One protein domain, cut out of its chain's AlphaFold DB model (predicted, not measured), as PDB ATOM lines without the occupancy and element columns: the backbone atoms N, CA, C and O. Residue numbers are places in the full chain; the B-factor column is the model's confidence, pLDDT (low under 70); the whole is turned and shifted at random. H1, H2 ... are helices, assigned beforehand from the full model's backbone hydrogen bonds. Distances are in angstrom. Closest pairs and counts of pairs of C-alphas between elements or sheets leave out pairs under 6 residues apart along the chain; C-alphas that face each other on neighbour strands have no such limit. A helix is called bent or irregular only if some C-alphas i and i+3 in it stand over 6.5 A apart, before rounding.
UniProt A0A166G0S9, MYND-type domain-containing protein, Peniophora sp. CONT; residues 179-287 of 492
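What this domain is: This is residues 179 to 287 of the 492 residues of the protein "MYND-type domain-containing protein" of Peniophora sp. CONT (UniProt A0A166G0S9). H4 runs through the core, between H1 on one side and H6 on the opposite side, and H3 folds back along a third side to make a hairpin with H4. H2 and H5 stand about the end where H4 finishes, and the short H7 lies beside the end where H4 starts. The printed part has 109 residues with seven named helices, H1 to H7 in that order, and no named strand: the class is all helix, with packing part aligned, part crossed. It is compact, with a radius of gyration of the C-alphas of 14.1 A and spans of 40 by 31 by 24 A.

How they stand to each other: Start at H1, residues 182 to 197; its residues 193 to 197 alone touch H2, residues 201 to 218, closest at the C-alphas of Cys 196 and Val 202, 5.3 A. They form a helical hairpin, at a shallow tilt of 33 degrees, only just short of steep, opposite ways. Next find the hub, H3, residues 220 to 231, touching three helices. Its residues 227 to 231 alone touch H4, residues 238 to 253, closest at the C-alphas of Val 227 and Cys 244, 6.5 A; this second helical hairpin has a shallow tilt of 31 degrees, opposite ways. H4 also touches H1, the closest C-alphas being Gly 183 and His 240, 4.4 A, at a steep tilt of 43 degrees, the same way. H3 touches H5, residues 255 to 263, with residues 220 to 224 alone, closest at the C-alphas of Asp 221 and Tyr 260, 6.6 A. H3 touches H6, residues 266 to 278, at the C-alphas of Asn 228 and Val 269, 6.5 A, at a shallow tilt of 16 degrees, the same way. H4 and H6 are near each other. H7, residues 283 to 287, is close to H6 but not clearly touching, with the C-alphas of Ser 278 and Arg 286 5.6 A apart. H1 and H3 are apart. Every O i to N i+4 pair is within hydrogen-bond range in H1, H3, H6 and H7; H2 has 10 of 14, H4 10 of 12 and H5 3 of 5.

Where its parts are: Find C-alpha 182 at (47.824, 45.315, 39.877); from there H1 runs 23.3 A. H2 runs 25.2 A and is only just irregular, with C-alphas 201 and 204 6.6 A apart. H3 runs 16.3 A, and H4 24.3 A from C-alpha 238 at (45.767, 34.799, 33.133). H5 runs 14.6 A and is irregular, with C-alphas 256 and 259 7.3 A apart. H6 runs 18.0 A, and H7 6.4 A to C-alpha 287 at (36.521, 27.654, 30.656).

The domain as a whole: The two C-alphas farthest apart, Glu 216 and Gln 281, are 40.1 A apart. The printed part has no cut and no long link. Mean pLDDT of the printed part is 90.9, and no printed residue is under 70.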
ATOM      1  N   GLY A 179      51.225  47.621  36.282       75.56
ATOM      2  CA  GLY A 179      52.109  46.458  36.357       75.56
ATOM      3  C   GLY A 179      51.309  45.158  36.494       75.56
ATOM      4  O   GLY A 179      50.098  45.200  36.718       75.56
ATOM      5  N   ALA A 180      51.974  44.006  36.376       74.44
ATOM      6  CA  ALA A 180      51.353  42.709  36.677       74.44
ATOM      7  C   ALA A 180      50.859  42.654  38.136       74.44
ATOM      8  O   ALA A 180      49.834  42.048  38.433       74.44
ATOM      9  N   GLU A 181      51.529  43.400  39.016       76.38
ATOM     10  CA  GLU A 181      51.225  43.537  40.438       76.38
ATOM     11  C   GLU A 181      49.822  44.125  40.696       76.38
ATOM     12  O   GLU A 181      49.248  43.903  41.755       76.38
ATOM     13  N   LEU A 182      49.215  44.847  39.738       72.88
ATOM     14  CA  LEU A 182      47.824  45.315  39.877       72.88
ATOM     15  C   LEU A 182      46.807  44.175  39.866       72.88
ATOM     16  O   LEU A 182      45.690  44.374  40.339       72.88
ATOM     17  N   GLY A 183      47.180  43.006  39.337       79.81
ATOM     18  CA  GLY A 183      46.335  41.816  39.405       79.81
ATOM     19  C   GLY A 183      46.059  41.428  40.841       79.81
ATOM     20  O   GLY A 183      44.932  41.074  41.149       79.81
ATOM     21  N   GLU A 184      47.037  41.614  41.728       81.19
ATOM     22  CA  GLU A 184      46.866  41.341  43.149       81.19
ATOM     23  C   GLU A 184      45.777  42.239  43.744       81.19
ATOM     24  O   GLU A 184      44.861  41.719  44.361       81.19
ATOM     25  N   LEU A 185      45.777  43.555  43.492       84.56
ATOM     26  CA  LEU A 185      44.747  44.448  44.058       84.56
ATOM     27  C   LEU A 185      43.327  44.016  43.688       84.56
ATOM     28  O   LEU A 185      42.428  44.006  44.530       84.56
ATOM     29  N   LEU A 186      43.142  43.663  42.419       88.00
ATOM     30  CA  LEU A 186      41.844  43.285  41.890       88.00
ATOM     31  C   LEU A 186      41.442  41.874  42.325       88.00
ATOM     32  O   LEU A 186      40.284  41.640  42.657       88.00
ATOM     33  N   TYR A 187      42.404  40.957  42.397       87.31
ATOM     34  CA  TYR A 187      42.217  39.614  42.934       87.31
ATOM     35  C   TYR A 187      41.717  39.654  44.382       87.31
ATOM     36  O   TYR A 187      40.829  38.896  44.761       87.31
ATOM     37  N   LEU A 188      42.226  40.583  45.192       83.38
ATOM     38  CA  LEU A 188      41.779  40.744  46.575       83.38
ATOM     39  C   LEU A 188      40.335  41.242  46.671       83.38
ATOM     40  O   LEU A 188      39.579  40.773  47.523       83.38
ATOM     41  N   HIS A 189      39.935  42.142  45.771       85.44
ATOM     42  CA  HIS A 189      38.533  42.522  45.620       85.44
ATOM     43  C   HIS A 189      37.672  41.320  45.194       85.44
ATOM     44  O   HIS A 189      36.641  41.063  45.814       85.44
ATOM     45  N   ALA A 190      38.111  40.555  44.192       85.38
ATOM     46  CA  ALA A 190      37.400  39.372  43.708       85.38
ATOM     47  C   ALA A 190      37.225  38.316  44.814       85.38
ATOM     48  O   ALA A 190      36.128  37.800  45.017       85.38
ATOM     49  N   ASN A 191      38.263  38.062  45.613       84.25
ATOM     50  CA  ASN A 191      38.176  37.184  46.780       84.25
ATOM     51  C   ASN A 191      37.154  37.687  47.803       84.25
ATOM     52  O   ASN A 191      36.399  36.887  48.354       84.25
ATOM     53  N   HIS A 192      37.100  39.001  48.049       82.50
ATOM     54  CA  HIS A 192      36.081  39.573  48.924       82.50
ATOM     55  C   HIS A 192      34.667  39.296  48.390       82.50
ATOM     56  O   HIS A 192      33.818  38.844  49.161       82.50
ATOM     57  N   SER A 193      34.434  39.476  47.085       80.25
ATOM     58  CA  SER A 193      33.158  39.125  46.443       80.25
ATOM     59  C   SER A 193      32.806  37.647  46.629       80.25
ATOM     60  O   SER A 193      31.732  37.330  47.138       80.25
ATOM     61  N   ILE A 194      33.740  36.734  46.349       81.06
ATOM     62  CA  ILE A 194      33.523  35.285  46.502       81.06
ATOM     63  C   ILE A 194      33.149  34.929  47.945       81.06
ATOM     64  O   ILE A 194      32.199  34.179  48.172       81.06
ATOM     65  N   THR A 195      33.842  35.493  48.943       80.88
ATOM     66  CA  THR A 195      33.497  35.245  50.355       80.88
ATOM     67  C   THR A 195      32.107  35.757  50.727       80.88
ATOM     68  O   THR A 195      31.465  35.183  51.604       80.88
ATOM     69  N   CYS A 196      31.621  36.801  50.051       78.00
ATOM     70  CA  CYS A 196      30.282  37.335  50.266       78.00
ATOM     71  C   CYS A 196      29.190  36.453  49.643       78.00
ATOM     72  O   CYS A 196      28.118  36.320  50.219       78.00
ATOM     73  N   GLN A 197      29.462  35.795  48.514       74.62
ATOM     74  CA  GLN A 197      28.479  34.957  47.811       74.62
ATOM     75  C   GLN A 197      28.059  33.703  48.595       74.62
ATOM     76  O   GLN A 197      27.002  33.134  48.336       74.62
ATOM     77  N   ALA A 198      28.855  33.265  49.572       78.06
ATOM     78  CA  ALA A 198      28.565  32.061  50.349       78.06
ATOM     79  C   ALA A 198      27.402  32.215  51.358       78.06
ATOM     80  O   ALA A 198      27.012  31.225  51.977       78.06
ATOM     81  N   ASN A 199      26.855  33.422  51.563       78.38
ATOM     82  CA  ASN A 199      25.802  33.679  52.550       78.38
ATOM     83  C   ASN A 199      24.816  34.758  52.054       78.38
ATOM     84  O   ASN A 199      25.223  35.875  51.749       78.38
ATOM     85  N   SER A 200      23.513  34.452  52.018       75.06
ATOM     86  CA  SER A 200      22.467  35.350  51.501       75.06
ATOM     87  C   SER A 200      22.311  36.652  52.291       75.06
ATOM     88  O   SER A 200      22.026  37.691  51.703       75.06
ATOM     89  N   GLU A 201      22.560  36.654  53.606       81.00
ATOM     90  CA  GLU A 201      22.586  37.900  54.396       81.00
ATOM     91  C   GLU A 201      23.726  38.835  53.958       81.00
ATOM     92  O   GLU A 201      23.680  40.048  54.175       81.00
ATOM     93  N   VAL A 202      24.752  38.280  53.312       83.56
ATOM     94  CA  VAL A 202      25.928  39.014  52.849       83.56
ATOM     95  C   VAL A 202      25.717  39.594  51.444       83.56
ATOM     96  O   VAL A 202      26.459  40.488  51.046       83.56
ATOM     97  N   GLU A 203      24.663  39.203  50.723       85.00
ATOM     98  CA  GLU A 203      24.378  39.718  49.378       85.00
ATOM     99  C   GLU A 203      24.016  41.211  49.391       85.00
ATOM    100  O   GLU A 203      24.697  42.008  48.748       85.00
ATOM    101  N   ALA A 204      23.033  41.623  50.199       89.06
ATOM    102  CA  ALA A 204      22.650  43.038  50.333       89.06
ATOM    103  C   ALA A 204      23.813  43.905  50.853       89.06
ATOM    104  O   ALA A 204      24.006  45.056  50.461       89.06
ATOM    105  N   ILE A 205      24.625  43.322  51.733       88.75
ATOM    106  CA  ILE A 205      25.856  43.921  52.241       88.75
ATOM    107  C   ILE A 205      26.876  44.139  51.116       88.75
ATOM    108  O   ILE A 205      27.549  45.172  51.085       88.75
ATOM    109  N   HIS A 206      27.026  43.156  50.231       89.31
ATOM    110  CA  HIS A 206      27.964  43.201  49.123       89.31
ATOM    111  C   HIS A 206      27.508  44.200  48.057       89.31
ATOM    112  O   HIS A 206      28.318  44.999  47.592       89.31
ATOM    113  N   GLU A 207      26.212  44.240  47.749       91.69
ATOM    114  CA  GLU A 207      25.622  45.254  46.874       91.69
ATOM    115  C   GLU A 207      25.863  46.670  47.418       91.69
ATOM    116  O   GLU A 207      26.365  47.534  46.698       91.69
ATOM    117  N   ALA A 208      25.600  46.903  48.711       91.75
ATOM    118  CA  ALA A 208      25.874  48.188  49.355       91.75
ATOM    119  C   ALA A 208      27.364  48.563  49.283       91.75
ATOM    120  O   ALA A 208      27.714  49.712  49.018       91.75
ATOM    121  N   TYR A 209      28.256  47.588  49.471       92.31
ATOM    122  CA  TYR A 209      29.691  47.792  49.294       92.31
ATOM    123  C   TYR A 209      30.043  48.204  47.859       92.31
ATOM    124  O   TYR A 209      30.783  49.169  47.677       92.31
ATOM    125  N   LEU A 210      29.512  47.517  46.845       93.38
ATOM    126  CA  LEU A 210      29.774  47.835  45.443       93.38
ATOM    127  C   LEU A 210      29.243  49.225  45.061       93.38
ATOM    128  O   LEU A 210      29.937  49.969  44.365       93.38
ATOM    129  N   LYS A 211      28.061  49.611  45.562       94.75
ATOM    130  CA  LYS A 211      27.504  50.962  45.391       94.75
ATOM    131  C   LYS A 211      28.441  52.020  45.979       94.75
ATOM    132  O   LYS A 211      28.892  52.906  45.254       94.75
ATOM    133  N   ASN A 212      28.844  51.868  47.238       94.00
ATOM    134  CA  ASN A 212      29.738  52.824  47.899       94.00
ATOM    135  C   ASN A 212      31.125  52.880  47.230       94.00
ATOM    136  O   ASN A 212      31.699  53.951  47.031       94.00
ATOM    137  N   ALA A 213      31.689  51.722  46.876       94.00
ATOM    138  CA  ALA A 213      33.032  51.637  46.320       94.00
ATOM    139  C   ALA A 213      33.100  52.141  44.875       94.00
ATOM    140  O   ALA A 213      34.016  52.889  44.538       94.00
ATOM    141  N   ILE A 214      32.153  51.741  44.023       95.69
ATOM    142  CA  ILE A 214      32.227  52.012  42.587       95.69
ATOM    143  C   ILE A 214      31.369  53.212  42.194       95.69
ATOM    144  O   ILE A 214      31.901  54.119  41.556       95.69
ATOM    145  N   LEU A 215      30.082  53.252  42.562       94.38
ATOM    146  CA  LEU A 215      29.198  54.351  42.147       94.38
ATOM    147  C   LEU A 215      29.587  55.664  42.814       94.38
ATOM    148  O   LEU A 215      29.798  56.658  42.122       94.38
ATOM    149  N   GLU A 216      29.693  55.660  44.140       95.31
ATOM    150  CA  GLU A 216      29.873  56.896  44.905       95.31
ATOM    151  C   GLU A 216      31.325  57.376  44.899       95.31
ATOM    152  O   GLU A 216      31.593  58.565  44.739       95.31
ATOM    153  N   ALA A 217      32.281  56.459  45.072       95.50
ATOM    154  CA  ALA A 217      33.660  56.856  45.320       95.50
ATOM    155  C   ALA A 217      34.568  56.902  44.091       95.50
ATOM    156  O   ALA A 217      35.364  57.831  43.950       95.50
ATOM    157  N   ILE A 218      34.516  55.878  43.239       96.88
ATOM    158  CA  ILE A 218      35.355  55.797  42.033       96.88
ATOM    159  C   ILE A 218      34.685  56.520  40.861       96.88
ATOM    160  O   ILE A 218      35.355  57.195  40.078       96.88
ATOM    161  N   GLY A 219      33.369  56.370  40.745       97.50
ATOM    162  CA  GLY A 219      32.586  56.750  39.585       97.50
ATOM    163  C   GLY A 219      32.533  55.618  38.543       97.50
ATOM    164  O   GLY A 219      33.579  55.092  38.137       97.50
ATOM    165  N   PRO A 220      31.339  55.261  38.038       97.25
ATOM    166  CA  PRO A 220      31.160  54.141  37.109       97.25
ATOM    167  C   PRO A 220      31.906  54.337  35.780       97.25
ATOM    168  O   PRO A 220      32.436  53.379  35.222       97.25
ATOM    169  N   ASP A 221      32.018  55.578  35.296       98.00
ATOM    170  CA  ASP A 221      32.770  55.899  34.078       98.00
ATOM    171  C   ASP A 221      34.258  55.538  34.202       98.00
ATOM    172  O   ASP A 221      34.804  54.837  33.350       98.00
ATOM    173  N   ALA A 222      34.918  56.002  35.268       97.25
ATOM    174  CA  ALA A 222      36.338  55.741  35.495       97.25
ATOM    175  C   ALA A 222      36.600  54.241  35.678       97.25
ATOM    176  O   ALA A 222      37.579  53.711  35.146       97.25
ATOM    177  N   PHE A 223      35.694  53.562  36.385       97.50
ATOM    178  CA  PHE A 223      35.764  52.128  36.607       97.50
ATOM    179  C   PHE A 223      35.689  51.331  35.295       97.50
ATOM    180  O   PHE A 223      36.620  50.586  34.977       97.50
ATOM    181  N   ILE A 224      34.634  51.520  34.491       97.81
ATOM    182  CA  ILE A 224      34.449  50.748  33.250       97.81
ATOM    183  C   ILE A 224      35.537  51.076  32.224       97.81
ATOM    184  O   ILE A 224      36.061  50.170  31.577       97.81
ATOM    185  N   LEU A 225      35.939  52.347  32.096       97.12
ATOM    186  CA  LEU A 225      37.045  52.718  31.210       97.12
ATOM    187  C   LEU A 225      38.341  52.003  31.597       97.12
ATOM    188  O   LEU A 225      39.094  51.577  30.715       97.12
ATOM    189  N   ARG A 226      38.600  51.839  32.901       95.88
ATOM    190  CA  ARG A 226      39.767  51.087  33.356       95.88
ATOM    191  C   ARG A 226      39.654  49.604  33.027       95.88
ATOM    192  O   ARG A 226      40.599  49.057  32.465       95.88
ATOM    193  N   VAL A 227      38.521  48.980  33.335       96.44
ATOM    194  CA  VAL A 227      38.251  47.573  33.000       96.44
ATOM    195  C   VAL A 227      38.466  47.326  31.508       96.44
ATOM    196  O   VAL A 227      39.251  46.453  31.144       96.44
ATOM    197  N   ASN A 228      37.846  48.133  30.643       97.44
ATOM    198  CA  ASN A 228      37.975  47.999  29.193       97.44
ATOM    199  C   ASN A 228      39.437  48.063  28.745       97.44
ATOM    200  O   ASN A 228      39.885  47.242  27.946       97.44
ATOM    201  N   LYS A 229      40.197  49.017  29.296       95.56
ATOM    202  CA  LYS A 229      41.623  49.171  29.001       95.56
ATOM    203  C   LYS A 229      42.431  47.925  29.380       95.56
ATOM    204  O   LYS A 229      43.304  47.535  28.607       95.56
ATOM    205  N   GLU A 230      42.176  47.317  30.540       94.69
ATOM    206  CA  GLU A 230      42.897  46.105  30.960       94.69
ATOM    207  C   GLU A 230      42.461  44.870  30.158       94.69
ATOM    208  O   GLU A 230      43.319  44.124  29.693       94.69
ATOM    209  N   LEU A 231      41.163  44.679  29.902       95.38
ATOM    210  CA  LEU A 231      40.652  43.556  29.098       95.38
ATOM    211  C   LEU A 231      41.183  43.556  27.654       95.38
ATOM    212  O   LEU A 231      41.319  42.498  27.040       95.38
ATOM    213  N   GLN A 232      41.502  44.737  27.120       95.25
ATOM    214  CA  GLN A 232      42.092  44.920  25.791       95.25
ATOM    215  C   GLN A 232      43.627  44.929  25.802       95.25
ATOM    216  O   GLN A 232      44.259  45.087  24.753       95.25
ATOM    217  N   ARG A 233      44.261  44.784  26.971       93.56
ATOM    218  CA  ARG A 233      45.714  44.854  27.093       93.56
ATOM    219  C   ARG A 233      46.373  43.642  26.423       93.56
ATOM    220  O   ARG A 233      46.132  42.502  26.824       93.56
ATOM    221  N   PRO A 234      47.309  43.853  25.479       91.81
ATOM    222  CA  PRO A 234      48.071  42.753  24.906       91.81
ATOM    223  C   PRO A 234      48.871  42.024  25.987       91.81
ATOM    224  O   PRO A 234      49.572  42.661  26.776       91.81
ATOM    225  N   LYS A 235      48.825  40.688  25.978       90.44
ATOM    226  CA  LYS A 235      49.584  39.830  26.907       90.44
ATOM    227  C   LYS A 235      49.271  40.081  28.394       90.44
ATOM    228  O   LYS A 235      50.153  39.926  29.236       90.44
ATOM    229  N   ILE A 236      48.042  40.484  28.719       92.19
ATOM    230  CA  ILE A 236      47.509  40.399  30.088       92.19
ATOM    231  C   ILE A 236      47.718  38.974  30.637       92.19
ATOM    232  O   ILE A 236      47.549  37.996  29.901       92.19
ATOM    233  N   SER A 237      48.159  38.857  31.896       91.62
ATOM    234  CA  SER A 237      48.349  37.546  32.529       91.62
ATOM    235  C   SER A 237      46.999  36.879  32.784       91.62
ATOM    236  O   SER A 237      45.975  37.560  32.885       91.62
ATOM    237  N   GLN A 238      46.998  35.553  32.908       90.94
ATOM    238  CA  GLN A 238      45.767  34.799  33.133       90.94
ATOM    239  C   GLN A 238      45.080  35.215  34.442       90.94
ATOM    240  O   GLN A 238      43.871  35.430  34.467       90.94
ATOM    241  N   GLU A 239      45.856  35.413  35.507       89.81
ATOM    242  CA  GLU A 239      45.359  35.812  36.827       89.81
ATOM    243  C   GLU A 239      44.783  37.234  36.808       89.81
ATOM    244  O   GLU A 239      43.736  37.498  37.406       89.81
ATOM    245  N   HIS A 240      45.439  38.155  36.089       91.38
ATOM    246  CA  HIS A 240      44.948  39.524  35.941       91.38
ATOM    247  C   HIS A 240      43.654  39.559  35.126       91.38
ATOM    248  O   HIS A 240      42.725  40.279  35.496       91.38
ATOM    249  N   LEU A 241      43.566  38.763  34.053       93.38
ATOM    250  CA  LEU A 241      42.344  38.664  33.259       93.38
ATOM    251  C   LEU A 241      41.198  38.082  34.086       93.38
ATOM    252  O   LEU A 241      40.127  38.680  34.115       93.38
ATOM    253  N   ALA A 242      41.425  36.966  34.784       91.94
ATOM    254  CA  ALA A 242      40.416  36.346  35.640       91.94
ATOM    255  C   ALA A 242      39.899  37.330  36.699       91.94
ATOM    256  O   ALA A 242      38.693  37.453  36.891       91.94
ATOM    257  N   SER A 243      40.794  38.112  37.310       92.00
ATOM    258  CA  SER A 243      40.410  39.153  38.267       92.00
ATOM    259  C   SER A 243      39.558  40.247  37.612       92.00
ATOM    260  O   SER A 243      38.535  40.631  38.168       92.00
ATOM    261  N   CYS A 244      39.919  40.716  36.408       94.88
ATOM    262  CA  CYS A 244      39.117  41.700  35.667       94.88
ATOM    263  C   CYS A 244      37.717  41.173  35.361       94.88
ATOM    264  O   CYS A 244      36.730  41.862  35.605       94.88
ATOM    265  N   LEU A 245      37.633  39.942  34.865       95.12
ATOM    266  CA  LEU A 245      36.370  39.300  34.530       95.12
ATOM    267  C   LEU A 245      35.501  39.050  35.770       95.12
ATOM    268  O   LEU A 245      34.292  39.262  35.707       95.12
ATOM    269  N   SER A 246      36.104  38.673  36.901       91.88
ATOM    270  CA  SER A 246      35.385  38.492  38.166       91.88
ATOM    271  C   SER A 246      34.728  39.786  38.637       91.88
ATOM    272  O   SER A 246      33.566  39.760  39.024       91.88
ATOM    273  N   VAL A 247      35.425  40.926  38.569       92.88
ATOM    274  CA  VAL A 247      34.831  42.199  39.014       92.88
ATOM    275  C   VAL A 247      33.783  42.713  38.024       92.88
ATOM    276  O   VAL A 247      32.806  43.334  38.431       92.88
ATOM    277  N   VAL A 248      33.923  42.421  36.727       94.81
ATOM    278  CA  VAL A 248      32.851  42.713  35.758       94.81
ATOM    279  C   VAL A 248      31.602  41.891  36.045       94.81
ATOM    280  O   VAL A 248      30.501  42.427  35.963       94.81
ATOM    281  N   HIS A 249      31.759  40.619  36.406       90.56
ATOM    282  CA  HIS A 249      30.635  39.778  36.800       90.56
ATOM    283  C   HIS A 249      29.893  40.363  38.011       90.56
ATOM    284  O   HIS A 249      28.670  40.385  38.006       90.56
ATOM    285  N   ASP A 250      30.596  40.962  38.976       90.69
ATOM    286  CA  ASP A 250      29.960  41.613  40.130       90.69
ATOM    287  C   ASP A 250      29.083  42.827  39.762       90.69
ATOM    288  O   ASP A 250      28.149  43.148  40.501       90.69
ATOM    289  N   LEU A 251      29.321  43.476  38.611       92.62
ATOM    290  CA  LEU A 251      28.483  44.587  38.137       92.62
ATOM    291  C   LEU A 251      27.049  44.162  37.824       92.62
ATOM    292  O   LEU A 251      26.157  45.005  37.799       92.62
ATOM    293  N   GLU A 252      26.809  42.871  37.599       88.31
ATOM    294  CA  GLU A 252      25.473  42.367  37.296       88.31
ATOM    295  C   GLU A 252      24.470  42.574  38.438       88.31
ATOM    296  O   GLU A 252      23.260  42.598  38.208       88.31
ATOM    297  N   ARG A 253      24.984  42.763  39.659       88.44
ATOM    298  CA  ARG A 253      24.203  43.028  40.872       88.44
ATOM    299  C   ARG A 253      23.765  44.484  41.002       88.44
ATOM    300  O   ARG A 253      23.026  44.818  41.919       88.44
ATOM    301  N   LEU A 254      24.242  45.364  40.126       92.31
ATOM    302  CA  LEU A 254      24.005  46.797  40.215       92.31
ATOM    303  C   LEU A 254      23.116  47.240  39.056       92.31
ATOM    304  O   LEU A 254      23.607  47.552  37.973       92.31
ATOM    305  N   GLU A 255      21.804  47.302  39.290       91.50
ATOM    306  CA  GLU A 255      20.831  47.731  38.271       91.50
ATOM    307  C   GLU A 255      21.182  49.120  37.689       91.50
ATOM    308  O   GLU A 255      21.083  49.341  36.482       91.50
ATOM    309  N   ASP A 256      21.742  50.012  38.515       94.69
ATOM    310  CA  ASP A 256      22.158  51.371  38.134       94.69
ATOM    311  C   ASP A 256      23.324  51.422  37.114       94.69
ATOM    312  O   ASP A 256      23.647  52.491  36.586       94.69
ATOM    313  N   PHE A 257      23.988  50.294  36.817       95.56
ATOM    314  CA  PHE A 257      25.115  50.252  35.873       95.56
ATOM    315  C   PHE A 257      24.709  50.154  34.405       95.56
ATOM    316  O   PHE A 257      25.548  50.440  33.545       95.56
ATOM    317  N   GLY A 258      23.459  49.792  34.099       95.44
ATOM    318  CA  GLY A 258      22.976  49.599  32.725       95.44
ATOM    319  C   GLY A 258      23.398  50.713  31.749       95.44
ATOM    320  O   GLY A 258      24.067  50.419  30.748       95.44
ATOM    321  N   PRO A 259      23.151  52.001  32.066       96.56
ATOM    322  CA  PRO A 259      23.522  53.112  31.192       96.56
ATOM    323  C   PRO A 259      25.033  53.225  30.942       96.56
ATOM    324  O   PRO A 259      25.460  53.595  29.847       96.56
ATOM    325  N   TYR A 260      25.862  52.886  31.932       97.62
ATOM    326  CA  TYR A 260      27.321  52.963  31.826       97.62
ATOM    327  C   TYR A 260      27.901  51.778  31.047       97.62
ATOM    328  O   TYR A 260      28.804  51.972  30.230       97.62
ATOM    329  N   ILE A 261      27.345  50.574  31.232       97.19
ATOM    330  CA  ILE A 261      27.664  49.385  30.426       97.19
ATOM    331  C   ILE A 261      27.407  49.687  28.945       97.19
ATOM    332  O   ILE A 261      28.274  49.430  28.103       97.19
ATOM    333  N   GLN A 262      26.255  50.294  28.640       96.50
ATOM    334  CA  GLN A 262      25.879  50.704  27.289       96.50
ATOM    335  C   GLN A 262      26.807  51.800  26.742       96.50
ATOM    336  O   GLN A 262      27.342  51.664  25.639       96.50
ATOM    337  N   LYS A 263      27.023  52.879  27.510       97.25
ATOM    338  CA  LYS A 263      27.855  54.034  27.124       97.25
ATOM    339  C   LYS A 263      29.275  53.623  26.736       97.25
ATOM    340  O   LYS A 263      29.808  54.129  25.750       97.25
ATOM    341  N   HIS A 264      29.873  52.700  27.488       98.00
ATOM    342  CA  HIS A 264      31.260  52.258  27.293       98.00
ATOM    343  C   HIS A 264      31.401  50.955  26.514       98.00
ATOM    344  O   HIS A 264      32.513  50.442  26.403       98.00
ATOM    345  N   LYS A 265      30.301  50.419  25.970       97.56
ATOM    346  CA  LYS A 265      30.296  49.187  25.168       97.56
ATOM    347  C   LYS A 265      30.984  48.009  25.869       97.56
ATOM    348  O   LYS A 265      31.692  47.230  25.235       97.56
ATOM    349  N   LEU A 266      30.798  47.877  27.185       97.88
ATOM    350  CA  LEU A 266      31.484  46.841  27.968       97.88
ATOM    351  C   LEU A 266      31.131  45.428  27.466       97.88
ATOM    352  O   LEU A 266      32.003  44.569  27.414       97.88
ATOM    353  N   MET A 267      29.895  45.196  27.005       97.62
ATOM    354  CA  MET A 267      29.502  43.916  26.393       97.62
ATOM    355  C   MET A 267      30.337  43.565  25.152       97.62
ATOM    356  O   MET A 267      30.777  42.422  25.026       97.62
ATOM    357  N   ASP A 268      30.599  44.536  24.269       97.69
ATOM    358  CA  ASP A 268      31.420  44.335  23.066       97.69
ATOM    359  C   ASP A 268      32.841  43.921  23.464       97.69
ATOM    360  O   ASP A 268      33.411  42.991  22.891       97.69
ATOM    361  N   VAL A 269      33.397  44.584  24.486       98.19
ATOM    362  CA  VAL A 269      34.727  44.267  25.020       98.19
ATOM    363  C   VAL A 269      34.753  42.863  25.614       98.19
ATOM    364  O   VAL A 269      35.650  42.094  25.288       98.19
ATOM    365  N   MET A 270      33.751  42.486  26.410       97.88
ATOM    366  CA  MET A 270      33.656  41.152  27.014       97.88
ATOM    367  C   MET A 270      33.566  40.041  25.958       97.88
ATOM    368  O   MET A 270      34.258  39.025  26.065       97.88
ATOM    369  N   LEU A 271      32.777  40.242  24.899       96.88
ATOM    370  CA  LEU A 271      32.705  39.309  23.772       96.88
ATOM    371  C   LEU A 271      34.029  39.218  23.013       96.88
ATOM    372  O   LEU A 271      34.474  38.118  22.691       96.88
ATOM    373  N   GLN A 272      34.682  40.352  22.755       97.00
ATOM    374  CA  GLN A 272      35.987  40.378  22.100       97.00
ATOM    375  C   GLN A 272      37.058  39.674  22.945       97.00
ATOM    376  O   GLN A 272      37.896  38.947  22.404       97.00
ATOM    377  N   THR A 273      37.034  39.861  24.265       96.62
ATOM    378  CA  THR A 273      37.904  39.155  25.207       96.62
ATOM    379  C   THR A 273      37.658  37.652  25.124       96.62
ATOM    380  O   THR A 273      38.601  36.897  24.897       96.62
ATOM    381  N   MET A 274      36.404  37.203  25.212       96.25
ATOM    382  CA  MET A 274      36.067  35.787  25.054       96.25
ATOM    383  C   MET A 274      36.538  35.233  23.707       96.25
ATOM    384  O   MET A 274      37.124  34.156  23.684       96.25
ATOM    385  N   GLU A 275      36.362  35.963  22.601       94.88
ATOM    386  CA  GLU A 275      36.856  35.545  21.284       94.88
ATOM    387  C   GLU A 275      38.372  35.344  21.296       94.88
ATOM    388  O   GLU A 275      38.868  34.278  20.930       94.88
ATOM    389  N   THR A 276      39.093  36.356  21.781       94.44
ATOM    390  CA  THR A 276      40.560  36.397  21.820       94.44
ATOM    391  C   THR A 276      41.134  35.228  22.614       94.44
ATOM    392  O   THR A 276      42.152  34.654  22.226       94.44
ATOM    393  N   TYR A 277      40.479  34.852  23.714       93.38
ATOM    394  CA  TYR A 277      40.947  33.784  24.592       93.38
ATOM    395  C   TYR A 277      40.296  32.426  24.328       93.38
ATOM    396  O   TYR A 277      40.804  31.421  24.819       93.38
ATOM    397  N   SER A 278      39.258  32.350  23.491       88.31
ATOM    398  CA  SER A 278      38.621  31.080  23.111       88.31
ATOM    399  C   SER A 278      39.565  30.127  22.372       88.31
ATOM    400  O   SER A 278      39.332  28.921  22.375       88.31
ATOM    401  N   THR A 279      40.646  30.651  21.786       87.69
ATOM    402  CA  THR A 279      41.680  29.888  21.075       87.69
ATOM    403  C   THR A 279      42.961  29.686  21.890       87.69
ATOM    404  O   THR A 279      43.981  29.284  21.327       87.69
ATOM    405  N   ALA A 280      42.966  30.012  23.187       89.75
ATOM    406  CA  ALA A 280      44.129  29.769  24.038       89.75
ATOM    407  C   ALA A 280      44.446  28.262  24.111       89.75
ATOM    408  O   ALA A 280      43.547  27.427  24.079       89.75
ATOM    409  N   GLN A 281      45.725  27.894  24.217       90.25
ATOM    410  CA  GLN A 281      46.107  26.477  24.355       90.25
ATOM    411  C   GLN A 281      45.606  25.854  25.664       90.25
ATOM    412  O   GLN A 281      45.350  24.656  25.716       90.25
ATOM    413  N   ASP A 282      45.472  26.668  26.709       92.19
ATOM    414  CA  ASP A 282      45.034  26.240  28.030       92.19
ATOM    415  C   ASP A 282      43.502  26.124  28.091       92.19
ATOM    416  O   ASP A 282      42.769  27.113  27.979       92.19
ATOM    417  N   THR A 283      43.020  24.893  28.255       90.31
ATOM    418  CA  THR A 283      41.593  24.561  28.284       90.31
ATOM    419  C   THR A 283      40.909  24.998  29.573       90.31
ATOM    420  O   THR A 283      39.775  25.471  29.515       90.31
ATOM    421  N   HIS A 284      41.593  24.928  30.718       89.56
ATOM    422  CA  HIS A 284      41.061  25.430  31.983       89.56
ATOM    423  C   HIS A 284      40.826  26.937  31.890       89.56
ATOM    424  O   HIS A 284      39.749  27.438  32.221       89.56
ATOM    425  N   TYR A 285      41.802  27.651  31.336       90.00
ATOM    426  CA  TYR A 285      41.715  29.090  31.155       90.00
ATOM    427  C   TYR A 285      40.570  29.511  30.220       90.00
ATOM    428  O   TYR A 285      39.839  30.455  30.527       90.00
ATOM    429  N   ARG A 286      40.347  28.781  29.118       92.94
ATOM    430  CA  ARG A 286      39.186  28.994  28.230       92.94
ATOM    431  C   ARG A 286      37.861  28.883  28.985       92.94
ATOM    432  O   ARG A 286      36.991  29.734  28.809       92.94
ATOM    433  N   THR A 287      37.726  27.872  29.842       91.56
ATOM    434  CA  THR A 287      36.521  27.654  30.656       91.56
ATOM    435  C   THR A 287      36.315  28.764  31.683       91.56
ATOM    436  O   THR A 287      35.187  29.228  31.845       91.56
TER     437      THR A 287